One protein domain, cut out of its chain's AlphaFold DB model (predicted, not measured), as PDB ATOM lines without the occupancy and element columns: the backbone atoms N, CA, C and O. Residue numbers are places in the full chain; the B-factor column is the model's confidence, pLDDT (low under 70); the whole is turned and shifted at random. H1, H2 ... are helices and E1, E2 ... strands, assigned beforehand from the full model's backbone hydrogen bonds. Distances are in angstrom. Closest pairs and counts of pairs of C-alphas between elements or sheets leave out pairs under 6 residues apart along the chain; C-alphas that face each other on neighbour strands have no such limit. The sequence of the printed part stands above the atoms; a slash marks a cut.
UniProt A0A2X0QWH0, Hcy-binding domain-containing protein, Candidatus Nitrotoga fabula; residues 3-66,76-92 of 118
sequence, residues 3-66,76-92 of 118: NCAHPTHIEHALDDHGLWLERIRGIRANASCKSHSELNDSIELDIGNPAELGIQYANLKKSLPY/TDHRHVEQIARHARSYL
ATOM      1  N   ASN A   3      82.895  65.032  21.893       96.56
ATOM      2  CA  ASN A   3      83.207  66.313  22.509       96.56
ATOM      3  C   ASN A   3      83.027  67.462  21.523       96.56
ATOM      4  O   ASN A   3      83.104  67.279  20.315       96.56
ATOM      5  N   CYS A   4      82.801  68.645  22.085       95.50
ATOM      6  CA  CYS A   4      82.744  69.923  21.386       95.50
ATOM      7  C   CYS A   4      81.728  69.977  20.236       95.50
ATOM      8  O   CYS A   4      81.878  70.741  19.292       95.50
ATOM      9  N   ALA A   5      80.656  69.199  20.371       96.44
ATOM     10  CA  ALA A   5      79.438  69.307  19.589       96.44
ATOM     11  C   ALA A   5      78.275  69.579  20.548       96.44
ATOM     12  O   ALA A   5      78.222  69.004  21.637       96.44
ATOM     13  N   HIS A   6      77.363  70.465  20.163       97.62
ATOM     14  CA  HIS A   6      76.106  70.658  20.883       97.62
ATOM     15  C   HIS A   6      75.196  69.424  20.695       97.62
ATOM     16  O   HIS A   6      75.265  68.809  19.626       97.62
ATOM     17  N   PRO A   7      74.352  69.029  21.674       96.94
ATOM     18  CA  PRO A   7      73.503  67.837  21.562       96.94
ATOM     19  C   PRO A   7      72.653  67.792  20.289       96.94
ATOM     20  O   PRO A   7      72.641  66.778  19.595       96.94
ATOM     21  N   THR A   8      72.045  68.917  19.914       96.00
ATOM     22  CA  THR A   8      71.195  69.023  18.714       96.00
ATOM     23  C   THR A   8      71.925  68.674  17.411       96.00
ATOM     24  O   THR A   8      71.294  68.265  16.441       96.00
ATOM     25  N   HIS A   9      73.259  68.783  17.365       96.00
ATOM     26  CA  HIS A   9      74.047  68.420  16.182       96.00
ATOM     27  C   HIS A   9      74.269  66.917  16.035       96.00
ATOM     28  O   HIS A   9      74.647  66.473  14.956       96.00
ATOM     29  N   ILE A  10      74.088  66.136  17.102       94.25
ATOM     30  CA  ILE A  10      74.369  64.695  17.097       94.25
ATOM     31  C   ILE A  10      73.112  63.839  17.241       94.25
ATOM     32  O   ILE A  10      73.172  62.664  16.908       94.25
ATOM     33  N   GLU A  11      71.993  64.404  17.708       93.19
ATOM     34  CA  GLU A  11      70.747  63.671  17.982       93.19
ATOM     35  C   GLU A  11      70.281  62.818  16.797       93.19
ATOM     36  O   GLU A  11      70.080  61.620  16.969       93.19
ATOM     37  N   HIS A  12      70.232  63.388  15.589       93.19
ATOM     38  CA  HIS A  12      69.807  62.672  14.378       93.19
ATOM     39  C   HIS A  12      70.672  61.443  14.051       93.19
ATOM     40  O   HIS A  12      70.197  60.469  13.475       93.19
ATOM     41  N   ALA A  13      71.958  61.462  14.416       92.56
ATOM     42  CA  ALA A  13      72.851  60.333  14.181       92.56
ATOM     43  C   ALA A  13      72.579  59.167  15.149       92.56
ATOM     44  O   ALA A  13      73.060  58.062  14.916       92.56
ATOM     45  N   LEU A  14      71.832  59.394  16.237       92.50
ATOM     46  CA  LEU A  14      71.501  58.373  17.233       92.50
ATOM     47  C   LEU A  14      70.250  57.555  16.864       92.50
ATOM     48  O   LEU A  14      70.039  56.497  17.458       92.50
ATOM     49  N   ASP A  15      69.461  58.008  15.883       89.25
ATOM     50  CA  ASP A  15      68.188  57.387  15.479       89.25
ATOM     51  C   ASP A  15      68.363  56.020  14.791       89.25
ATOM     52  O   ASP A  15      67.449  55.200  14.777       89.25
ATOM     53  N   ASP A  16      69.554  55.734  14.256       85.44
ATOM     54  CA  ASP A  16      69.878  54.455  13.602       85.44
ATOM     55  C   ASP A  16      69.972  53.275  14.596       85.44
ATOM     56  O   ASP A  16      69.986  52.112  14.202       85.44
ATOM     57  N   HIS A  17      70.039  53.544  15.907       83.75
ATOM     58  CA  HIS A  17      70.085  52.524  16.968       83.75
ATOM     59  C   HIS A  17      71.171  51.433  16.799       83.75
ATOM     60  O   HIS A  17      71.061  50.337  17.353       83.75
ATOM     61  N   GLY A  18      72.247  51.718  16.063       90.00
ATOM     62  CA  GLY A  18      73.309  50.750  15.802       90.00
ATOM     63  C   GLY A  18      74.109  50.351  17.051       90.00
ATOM     64  O   GLY A  18      74.299  51.136  17.980       90.00
ATOM     65  N   LEU A  19      74.689  49.140  17.040       92.81
ATOM     66  CA  LEU A  19      75.508  48.595  18.145       92.81
ATOM     67  C   LEU A  19      76.683  49.503  18.558       92.81
ATOM     68  O   LEU A  19      77.191  49.428  19.677       92.81
ATOM     69  N   TRP A  20      77.137  50.380  17.662       93.62
ATOM     70  CA  TRP A  20      78.198  51.342  17.946       93.62
ATOM     71  C   TRP A  20      77.820  52.338  19.056       93.62
ATOM     72  O   TRP A  20      78.716  52.807  19.763       93.62
ATOM     73  N   LEU A  21      76.525  52.599  19.275       94.25
ATOM     74  CA  LEU A  21      76.032  53.453  20.360       94.25
ATOM     75  C   LEU A  21      76.431  52.919  21.740       94.25
ATOM     76  O   LEU A  21      76.725  53.698  22.648       94.25
ATOM     77  N   GLU A  22      76.567  51.598  21.893       94.06
ATOM     78  CA  GLU A  22      76.997  50.984  23.153       94.06
ATOM     79  C   GLU A  22      78.447  51.318  23.531       94.06
ATOM     80  O   GLU A  22      78.864  51.187  24.689       94.06
ATOM     81  N   ARG A  23      79.244  51.776  22.562       95.38
ATOM     82  CA  ARG A  23      80.640  52.182  22.766       95.38
ATOM     83  C   ARG A  23      80.751  53.631  23.242       95.38
ATOM     84  O   ARG A  23      81.820  54.043  23.700       95.38
ATOM     85  N   ILE A  24      79.674  54.416  23.174       95.94
ATOM     86  CA  ILE A  24      79.673  55.798  23.651       95.94
ATOM     87  C   ILE A  24      79.479  55.805  25.163       95.94
ATOM     88  O   ILE A  24      78.403  55.544  25.691       95.94
ATOM     89  N   ARG A  25      80.556  56.145  25.870       96.31
ATOM     90  CA  ARG A  25      80.567  56.253  27.335       96.31
ATOM     91  C   ARG A  25      80.653  57.691  27.837       96.31
ATOM     92  O   ARG A  25      80.381  57.936  29.005       96.31
ATOM     93  N   GLY A  26      80.999  58.645  26.972       96.88
ATOM     94  CA  GLY A  26      81.265  60.017  27.397       96.88
ATOM     95  C   GLY A  26      80.866  61.090  26.397       96.88
ATOM     96  O   GLY A  26      81.156  60.932  25.205       96.88
ATOM     97  N   ILE A  27      80.271  62.174  26.909       97.75
ATOM     98  CA  ILE A  27      79.919  63.391  26.165       97.75
ATOM     99  C   ILE A  27      80.415  64.639  26.908       97.75
ATOM    100  O   ILE A  27      80.248  64.765  28.123       97.75
ATOM    101  N   ARG A  28      81.030  65.560  26.157       98.00
ATOM    102  CA  ARG A  28      81.400  66.916  26.593       98.00
ATOM    103  C   ARG A  28      80.920  67.949  25.576       98.00
ATOM    104  O   ARG A  28      81.662  68.298  24.661       98.00
ATOM    105  N   ALA A  29      79.679  68.391  25.714       97.69
ATOM    106  CA  ALA A  29      79.035  69.270  24.744       97.69
ATOM    107  C   ALA A  29      79.458  70.743  24.854       97.69
ATOM    108  O   ALA A  29      79.855  71.200  25.927       97.69
ATOM    109  N   ASN A  30      79.341  71.483  23.750       97.81
ATOM    110  CA  ASN A  30      79.398  72.950  23.773       97.81
ATOM    111  C   ASN A  30      78.130  73.528  24.419       97.81
ATOM    112  O   ASN A  30      77.090  72.872  24.416       97.81
ATOM    113  N   ALA A  31      78.219  74.753  24.940       97.56
ATOM    114  CA  ALA A  31      77.057  75.483  25.447       97.56
ATOM    115  C   ALA A  31      76.192  76.073  24.324       97.56
ATOM    116  O   ALA A  31      74.970  75.982  24.374       97.56
ATOM    117  N   SER A  32      76.828  76.668  23.312       97.12
ATOM    118  CA  SER A  32      76.137  77.244  22.158       97.12
ATOM    119  C   SER A  32      75.677  76.157  21.185       97.12
ATOM    120  O   SER A  32      76.410  75.199  20.921       97.12
ATOM    121  N   CYS A  33      74.486  76.350  20.618       96.06
ATOM    122  CA  CYS A  33      73.940  75.545  19.529       96.06
ATOM    123  C   CYS A  33      74.411  75.997  18.139       96.06
ATOM    124  O   CYS A  33      74.015  75.400  17.144       96.06
ATOM    125  N   LYS A  34      75.252  77.035  18.054       95.75
ATOM    126  CA  LYS A  34      75.854  77.477  16.795       95.75
ATOM    127  C   LYS A  34      76.755  76.398  16.208       95.75
ATOM    128  O   LYS A  34      77.447  75.665  16.924       95.75
ATOM    129  N   SER A  35      76.789  76.336  14.883       93.25
ATOM    130  CA  SER A  35      77.725  75.505  14.137       93.25
ATOM    131  C   SER A  35      79.178  75.919  14.396       93.25
ATOM    132  O   SER A  35      79.476  77.021  14.855       93.25
ATOM    133  N   HIS A  36      80.116  75.036  14.054       91.06
ATOM    134  CA  HIS A  36      81.545  75.327  14.187       91.06
ATOM    135  C   HIS A  36      81.976  76.563  13.382       91.06
ATOM    136  O   HIS A  36      82.808  77.323  13.863       91.06
ATOM    137  N   SER A  37      81.404  76.783  12.190       93.69
ATOM    138  CA  SER A  37      81.715  77.971  11.382       93.69
ATOM    139  C   SER A  37      81.222  79.239  12.070       93.69
ATOM    140  O   SER A  37      81.991  80.171  12.257       93.69
ATOM    141  N   GLU A  38      79.970  79.241  12.531       93.75
ATOM    142  CA  GLU A  38      79.390  80.392  13.231       93.75
ATOM    143  C   GLU A  38      80.133  80.722  14.528       93.75
ATOM    144  O   GLU A  38      80.231  81.890  14.889       93.75
ATOM    145  N   LEU A  39      80.657  79.714  15.233       92.00
ATOM    146  CA  LEU A  39      81.490  79.924  16.417       92.00
ATOM    147  C   LEU A  39      82.862  80.507  16.070       92.00
ATOM    148  O   LEU A  39      83.328  81.385  16.790       92.00
ATOM    149  N   ASN A  40      83.490  80.049  14.986       91.00
ATOM    150  CA  ASN A  40      84.784  80.574  14.543       91.00
ATOM    151  C   ASN A  40      84.694  82.048  14.126       91.00
ATOM    152  O   ASN A  40      85.623  82.808  14.384       91.00
ATOM    153  N   ASP A  41      83.571  82.440  13.527       94.25
ATOM    154  CA  ASP A  41      83.334  83.804  13.048       94.25
ATOM    155  C   ASP A  41      82.682  84.712  14.114       94.25
ATOM    156  O   ASP A  41      82.421  85.893  13.866       94.25
ATOM    157  N   SER A  42      82.404  84.189  15.315       91.56
ATOM    158  CA  SER A  42      81.761  84.946  16.392       91.56
ATOM    159  C   SER A  42      82.770  85.811  17.141       91.56
ATOM    160  O   SER A  42      83.717  85.311  17.743       91.56
ATOM    161  N   ILE A  43      82.515  87.117  17.183       92.81
ATOM    162  CA  ILE A  43      83.279  88.065  18.011       92.81
ATOM    163  C   ILE A  43      82.879  88.021  19.494       92.81
ATOM    164  O   ILE A  43      83.678  88.362  20.360       92.81
ATOM    165  N   GLU A  44      81.657  87.572  19.783       92.12
ATOM    166  CA  GLU A  44      81.120  87.461  21.138       92.12
ATOM    167  C   GLU A  44      81.025  85.999  21.566       92.12
ATOM    168  O   GLU A  44      80.726  85.106  20.761       92.12
ATOM    169  N   LEU A  45      81.221  85.756  22.862       90.19
ATOM    170  CA  LEU A  45      81.011  84.439  23.445       90.19
ATOM    171  C   LEU A  45      79.513  84.172  23.615       90.19
ATOM    172  O   LEU A  45      78.853  84.768  24.465       90.19
ATOM    173  N   ASP A  46      78.992  83.213  22.857       93.75
ATOM    174  CA  ASP A  46      77.667  82.654  23.102       93.75
ATOM    175  C   ASP A  46      77.738  81.627  24.242       93.75
ATOM    176  O   ASP A  46      78.273  80.525  24.090       93.75
ATOM    177  N   ILE A  47      77.218  82.018  25.408       94.56
ATOM    178  CA  ILE A  47      77.213  81.191  26.620       94.56
ATOM    179  C   ILE A  47      76.079  80.160  26.648       94.56
ATOM    180  O   ILE A  47      76.010  79.401  27.609       94.56
ATOM    181  N   GLY A  48      75.193  80.136  25.646       96.38
ATOM    182  CA  GLY A  48      74.071  79.201  25.576       96.38
ATOM    183  C   GLY A  48      73.102  79.275  26.764       96.38
ATOM    184  O   GLY A  48      73.033  80.264  27.500       96.38
ATOM    185  N   ASN A  49      72.326  78.202  26.947       98.25
ATOM    186  CA  ASN A  49      71.354  78.071  28.033       98.25
ATOM    187  C   ASN A  49      71.660  76.836  28.907       98.25
ATOM    188  O   ASN A  49      71.447  75.701  28.470       98.25
ATOM    189  N   PRO A  50      72.082  77.025  30.175       98.31
ATOM    190  CA  PRO A  50      72.373  75.921  31.087       98.31
ATOM    191  C   PRO A  50      71.219  74.938  31.295       98.31
ATOM    192  O   PRO A  50      71.435  73.725  31.317       98.31
ATOM    193  N   ALA A  51      69.995  75.443  31.482       97.94
ATOM    194  CA  ALA A  51      68.835  74.604  31.780       97.94
ATOM    195  C   ALA A  51      68.448  73.755  30.566       97.94
ATOM    196  O   ALA A  51      68.200  72.557  30.701       97.94
ATOM    197  N   GLU A  52      68.469  74.369  29.385       98.00
ATOM    198  CA  GLU A  52      68.206  73.687  28.122       98.00
ATOM    199  C   GLU A  52      69.239  72.587  27.853       98.00
ATOM    200  O   GLU A  52      68.864  71.443  27.588       98.00
ATOM    201  N   LEU A  53      70.531  72.888  28.038       98.06
ATOM    202  CA  LEU A  53      71.599  71.901  27.878       98.06
ATOM    203  C   LEU A  53      71.415  70.708  28.830       98.06
ATOM    204  O   LEU A  53      71.616  69.559  28.440       98.06
ATOM    205  N   GLY A  54      70.990  70.957  30.072       97.31
ATOM    206  CA  GLY A  54      70.667  69.898  31.030       97.31
ATOM    207  C   GLY A  54      69.564  68.955  30.534       97.31
ATOM    208  O   GLY A  54      69.721  67.733  30.599       97.31
ATOM    209  N   ILE A  55      68.471  69.503  29.996       96.94
ATOM    210  CA  ILE A  55      67.355  68.723  29.430       96.94
ATOM    211  C   ILE A  55      67.827  67.891  28.230       96.94
ATOM    212  O   ILE A  55      67.510  66.704  28.135       96.94
ATOM    213  N   GLN A  56      68.629  68.480  27.345       97.12
ATOM    214  CA  GLN A  56      69.177  67.775  26.187       97.12
ATOM    215  C   GLN A  56      70.104  66.624  26.605       97.12
ATOM    216  O   GLN A  56      70.002  65.522  26.068       97.12
ATOM    217  N   TYR A  57      70.933  66.804  27.639       96.69
ATOM    218  CA  TYR A  57      71.729  65.710  28.213       96.69
ATOM    219  C   TYR A  57      70.873  64.554  28.738       96.69
ATOM    220  O   TYR A  57      71.238  63.388  28.574       96.69
ATOM    221  N   ALA A  58      69.728  64.852  29.353       94.81
ATOM    222  CA  ALA A  58      68.798  63.819  29.792       94.81
ATOM    223  C   ALA A  58      68.195  63.044  28.612       94.81
ATOM    224  O   ALA A  58      68.019  61.831  28.711       94.81
ATOM    225  N   ASN A  59      67.927  63.708  27.485       93.94
ATOM    226  CA  ASN A  59      67.483  63.037  26.265       93.94
ATOM    227  C   ASN A  59      68.591  62.168  25.659       93.94
ATOM    228  O   ASN A  59      68.354  60.990  25.405       93.94
ATOM    229  N   LEU A  60      69.820  62.682  25.556       94.50
ATOM    230  CA  LEU A  60      70.976  61.892  25.123       94.50
ATOM    231  C   LEU A  60      71.179  60.649  25.996       94.50
ATOM    232  O   LEU A  60      71.466  59.572  25.481       94.50
ATOM    233  N   LYS A  61      70.997  60.764  27.317       93.06
ATOM    234  CA  LYS A  61      71.122  59.632  28.245       93.06
ATOM    235  C   LYS A  61      70.075  58.535  28.003       93.06
ATOM    236  O   LYS A  61      70.377  57.373  28.266       93.06
ATOM    237  N   LYS A  62      68.885  58.864  27.482       91.12
ATOM    238  CA  LYS A  62      67.880  57.863  27.070       91.12
ATOM    239  C   LYS A  62      68.349  57.076  25.848       91.12
ATOM    240  O   LYS A  62      68.209  55.859  25.831       91.12
ATOM    241  N   SER A  63      68.929  57.762  24.863       92.19
ATOM    242  CA  SER A  63      69.417  57.143  23.622       92.19
ATOM    243  C   SER A  63      70.765  56.431  23.796       92.19
ATOM    244  O   SER A  63      71.095  55.526  23.036       92.19
ATOM    245  N   LEU A  64      71.548  56.818  24.808       93.69
ATOM    246  CA  LEU A  64      72.883  56.294  25.097       93.69
ATOM    247  C   LEU A  64      72.907  55.622  26.478       93.69
ATOM    248  O   LEU A  64      73.387  56.216  27.454       93.69
ATOM    249  N   PRO A  65      72.434  54.364  26.594       87.69
ATOM    250  CA  PRO A  65      72.236  53.704  27.889       87.69
ATOM    251  C   PRO A  65      73.524  53.637  28.718       87.69
ATOM    252  O   PRO A  65      73.509  53.780  29.943       87.69
ATOM    253  N   TYR A  66      74.667  53.532  28.044       93.50
ATOM    254  CA  TYR A  66      75.976  53.388  28.662       93.50
ATOM    255  C   TYR A  66      76.755  54.694  28.893       93.50
ATOM    256  O   TYR A  66      77.899  54.650  29.352       93.50
ATOM    257  N   THR A  76      80.855  76.353  28.161       97.56
ATOM    258  CA  THR A  76      80.254  75.784  29.376       97.56
ATOM    259  C   THR A  76      80.957  76.255  30.646       97.56
ATOM    260  O   THR A  76      82.167  76.479  30.673       97.56
ATOM    261  N   ASP A  77      80.194  76.347  31.730       97.38
ATOM    262  CA  ASP A  77      80.683  76.694  33.063       97.38
ATOM    263  C   ASP A  77      79.973  75.870  34.153       97.38
ATOM    264  O   ASP A  77      79.226  74.929  33.871       97.38
ATOM    265  N   HIS A  78      80.194  76.218  35.422       98.19
ATOM    266  CA  HIS A  78      79.606  75.510  36.560       98.19
ATOM    267  C   HIS A  78      78.066  75.455  36.528       98.19
ATOM    268  O   HIS A  78      77.502  74.442  36.939       98.19
ATOM    269  N   ARG A  79      77.385  76.478  35.987       98.25
ATOM    270  CA  ARG A  79      75.914  76.515  35.880       98.25
ATOM    271  C   ARG A  79      75.421  75.423  34.939       98.25
ATOM    272  O   ARG A  79      74.442  74.740  35.228       98.25
ATOM    273  N   HIS A  80      76.134  75.217  33.833       98.56
ATOM    274  CA  HIS A  80      75.851  74.140  32.885       98.56
ATOM    275  C   HIS A  80      76.055  72.772  33.528       98.56
ATOM    276  O   HIS A  80      75.176  71.917  33.456       98.56
ATOM    277  N   VAL A  81      77.193  72.570  34.199       97.69
ATOM    278  CA  VAL A  81      77.504  71.301  34.875       97.69
ATOM    279  C   VAL A  81      76.461  70.976  35.947       97.69
ATOM    280  O   VAL A  81      76.033  69.826  36.051       97.69
ATOM    281  N   GLU A  82      75.996  71.974  36.701       98.06
ATOM    282  CA  GLU A  82      74.922  71.807  37.680       98.06
ATOM    283  C   GLU A  82      73.621  71.319  37.027       98.06
ATOM    284  O   GLU A  82      73.021  70.348  37.498       98.06
ATOM    285  N   GLN A  83      73.196  71.940  35.920       97.88
ATOM    286  CA  GLN A  83      71.977  71.533  35.218       97.88
ATOM    287  C   GLN A  83      72.115  70.165  34.541       97.88
ATOM    288  O   GLN A  83      71.165  69.380  34.588       97.88
ATOM    289  N   ILE A  84      73.288  69.832  33.989       96.56
ATOM    290  CA  ILE A  84      73.595  68.489  33.472       96.56
ATOM    291  C   ILE A  84      73.440  67.462  34.594       96.56
ATOM    292  O   ILE A  84      72.695  66.494  34.451       96.56
ATOM    293  N   ALA A  85      74.080  67.692  35.743       95.31
ATOM    294  CA  ALA A  85      73.979  66.795  36.887       95.31
ATOM    295  C   ALA A  85      72.532  66.682  37.391       95.31
ATOM    296  O   ALA A  85      72.077  65.588  37.724       95.31
ATOM    297  N   ARG A  86      71.782  67.789  37.428       95.69
ATOM    298  CA  ARG A  86      70.379  67.807  37.856       95.69
ATOM    299  C   ARG A  86      69.490  66.909  37.009       95.69
ATOM    300  O   ARG A  86      68.719  66.143  37.580       95.69
ATOM    301  N   HIS A  87      69.604  66.991  35.689       94.19
ATOM    302  CA  HIS A  87      68.711  66.283  34.773       94.19
ATOM    303  C   HIS A  87      69.187  64.855  34.461       94.19
ATOM    304  O   HIS A  87      68.363  63.964  34.263       94.19
ATOM    305  N   ALA A  88      70.499  64.595  34.492       85.50
ATOM    306  CA  ALA A  88      71.048  63.259  34.262       85.50
ATOM    307  C   ALA A  88      70.801  62.285  35.431       85.50
ATOM    308  O   ALA A  88      70.700  61.076  35.214       85.50
ATOM    309  N   ARG A  89      70.655  62.790  36.668       76.19
ATOM    310  CA  ARG A  89      70.349  61.970  37.858       76.19
ATOM    311  C   ARG A  89      69.043  61.183  37.735       76.19
ATOM    312  O   ARG A  89      68.964  60.081  38.265       76.19
ATOM    313  N   SER A  90      68.060  61.700  37.000       64.94
ATOM    314  CA  SER A  90      66.761  61.042  36.793       64.94
ATOM    315  C   SER A  90      66.855  59.717  36.024       64.94
ATOM    316  O   SER A  90      65.904  58.943  36.031       64.94
ATOM    317  N   TYR A  91      67.998  59.440  35.387       60.16
ATOM    318  CA  TYR A  91      68.247  58.245  34.571       60.16
ATOM    319  C   TYR A  91      69.389  57.376  35.112       60.16
ATOM    320  O   TYR A  91      69.858  56.468  34.422       60.16
ATOM    321  N   LEU A  92      69.841  57.621  36.349       56.12
ATOM    322  CA  LEU A  92      70.718  56.699  37.067       56.12
ATOM    323  C   LEU A  92      69.892  55.489  37.539       56.12
ATOM    324  O   LEU A  92      69.553  55.342  38.711       56.12
TER     325      LEU A  92
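This is residues 3 to 66 and 76 to 92 of the 118 residues of the protein "Hcy-binding domain-containing protein" of Candidatus Nitrotoga fabula (UniProt A0A2X0QWH0). Two long helices, H4 and H5, pack side by side along the longest axis, and on the side of H4 away from H5 the first part of the printed chain, with the short helix H1, forms a loose cover. The short strand E1 runs alongside H4 near the middle, while the small helices H2 and H3 lie toward opposite ends, H3 within a wide loop. The printed part has 81 residues with five named helices and one named strand, in the order H1, H2, E1, H3, H4, H5, and its class is mostly helix. The whole is compact, with a radius of gyration of the C-alphas of 13.2 A, yet elongated in outline, with spans of 40 by 26 by 15 A.

From Asn 3 the printed part leads to H1, residues 11 to 14, which begins at C-alpha 11 at (70.747, 63.671, 17.982). H2 follows at residues 19 to 23. E1, residues 26 to 29, is 9.9 A from first to last C-alpha, and H3 is residues 36 to 40. H4, residues 50 to 63, is 20.4 A long and begins at C-alpha 50 at (72.373, 75.921, 31.087). H5, residues 78 to 91, is 20.8 A long and ends at C-alpha 91 at (68.247, 58.245, 34.571).

H4 and H5 touch, with the closest C-alphas, those of Gly 54 and Ile 84, 4.1 A apart. They run the same way at a shallow tilt of 33 degrees, only just short of steep. H1 is close to H4 but not clearly touching, the closest C-alphas being those of Leu 14 and Ser 63 at 6.8 A. H1 is likewise close to H2 but not clearly touching, with the C-alphas of Leu 14 and Leu 21 closest at 7.4 A. E1 and H4 are near each other, with 6 pairs of C-alphas within 10 A; E1 pairs with no named strand. H2 and H4 are only just apart, closest at 8.2 A. H3 touches no helix and is apart from E1 and H4, among others. In H3 and H4 every O i to N i+4 pair is within hydrogen-bond range, in H5 8 of 10 are, and H1 is too short for such a pair. H2 has 0 of 1, but 2 of 2 O i to N i+3 pairs within range.

The C-alphas farthest apart, those of Leu 19 and Ile 43, are 40.2 A apart. Residues 67 to 75 are not printed, and C-alphas 66 and 76 are 22.8 A apart across this cut, which falls in the link from H4 to H5. Of the links that are printed whole, none is long. The mean pLDDT of the printed part is 93.2, and residues 90 to 92 are under 70.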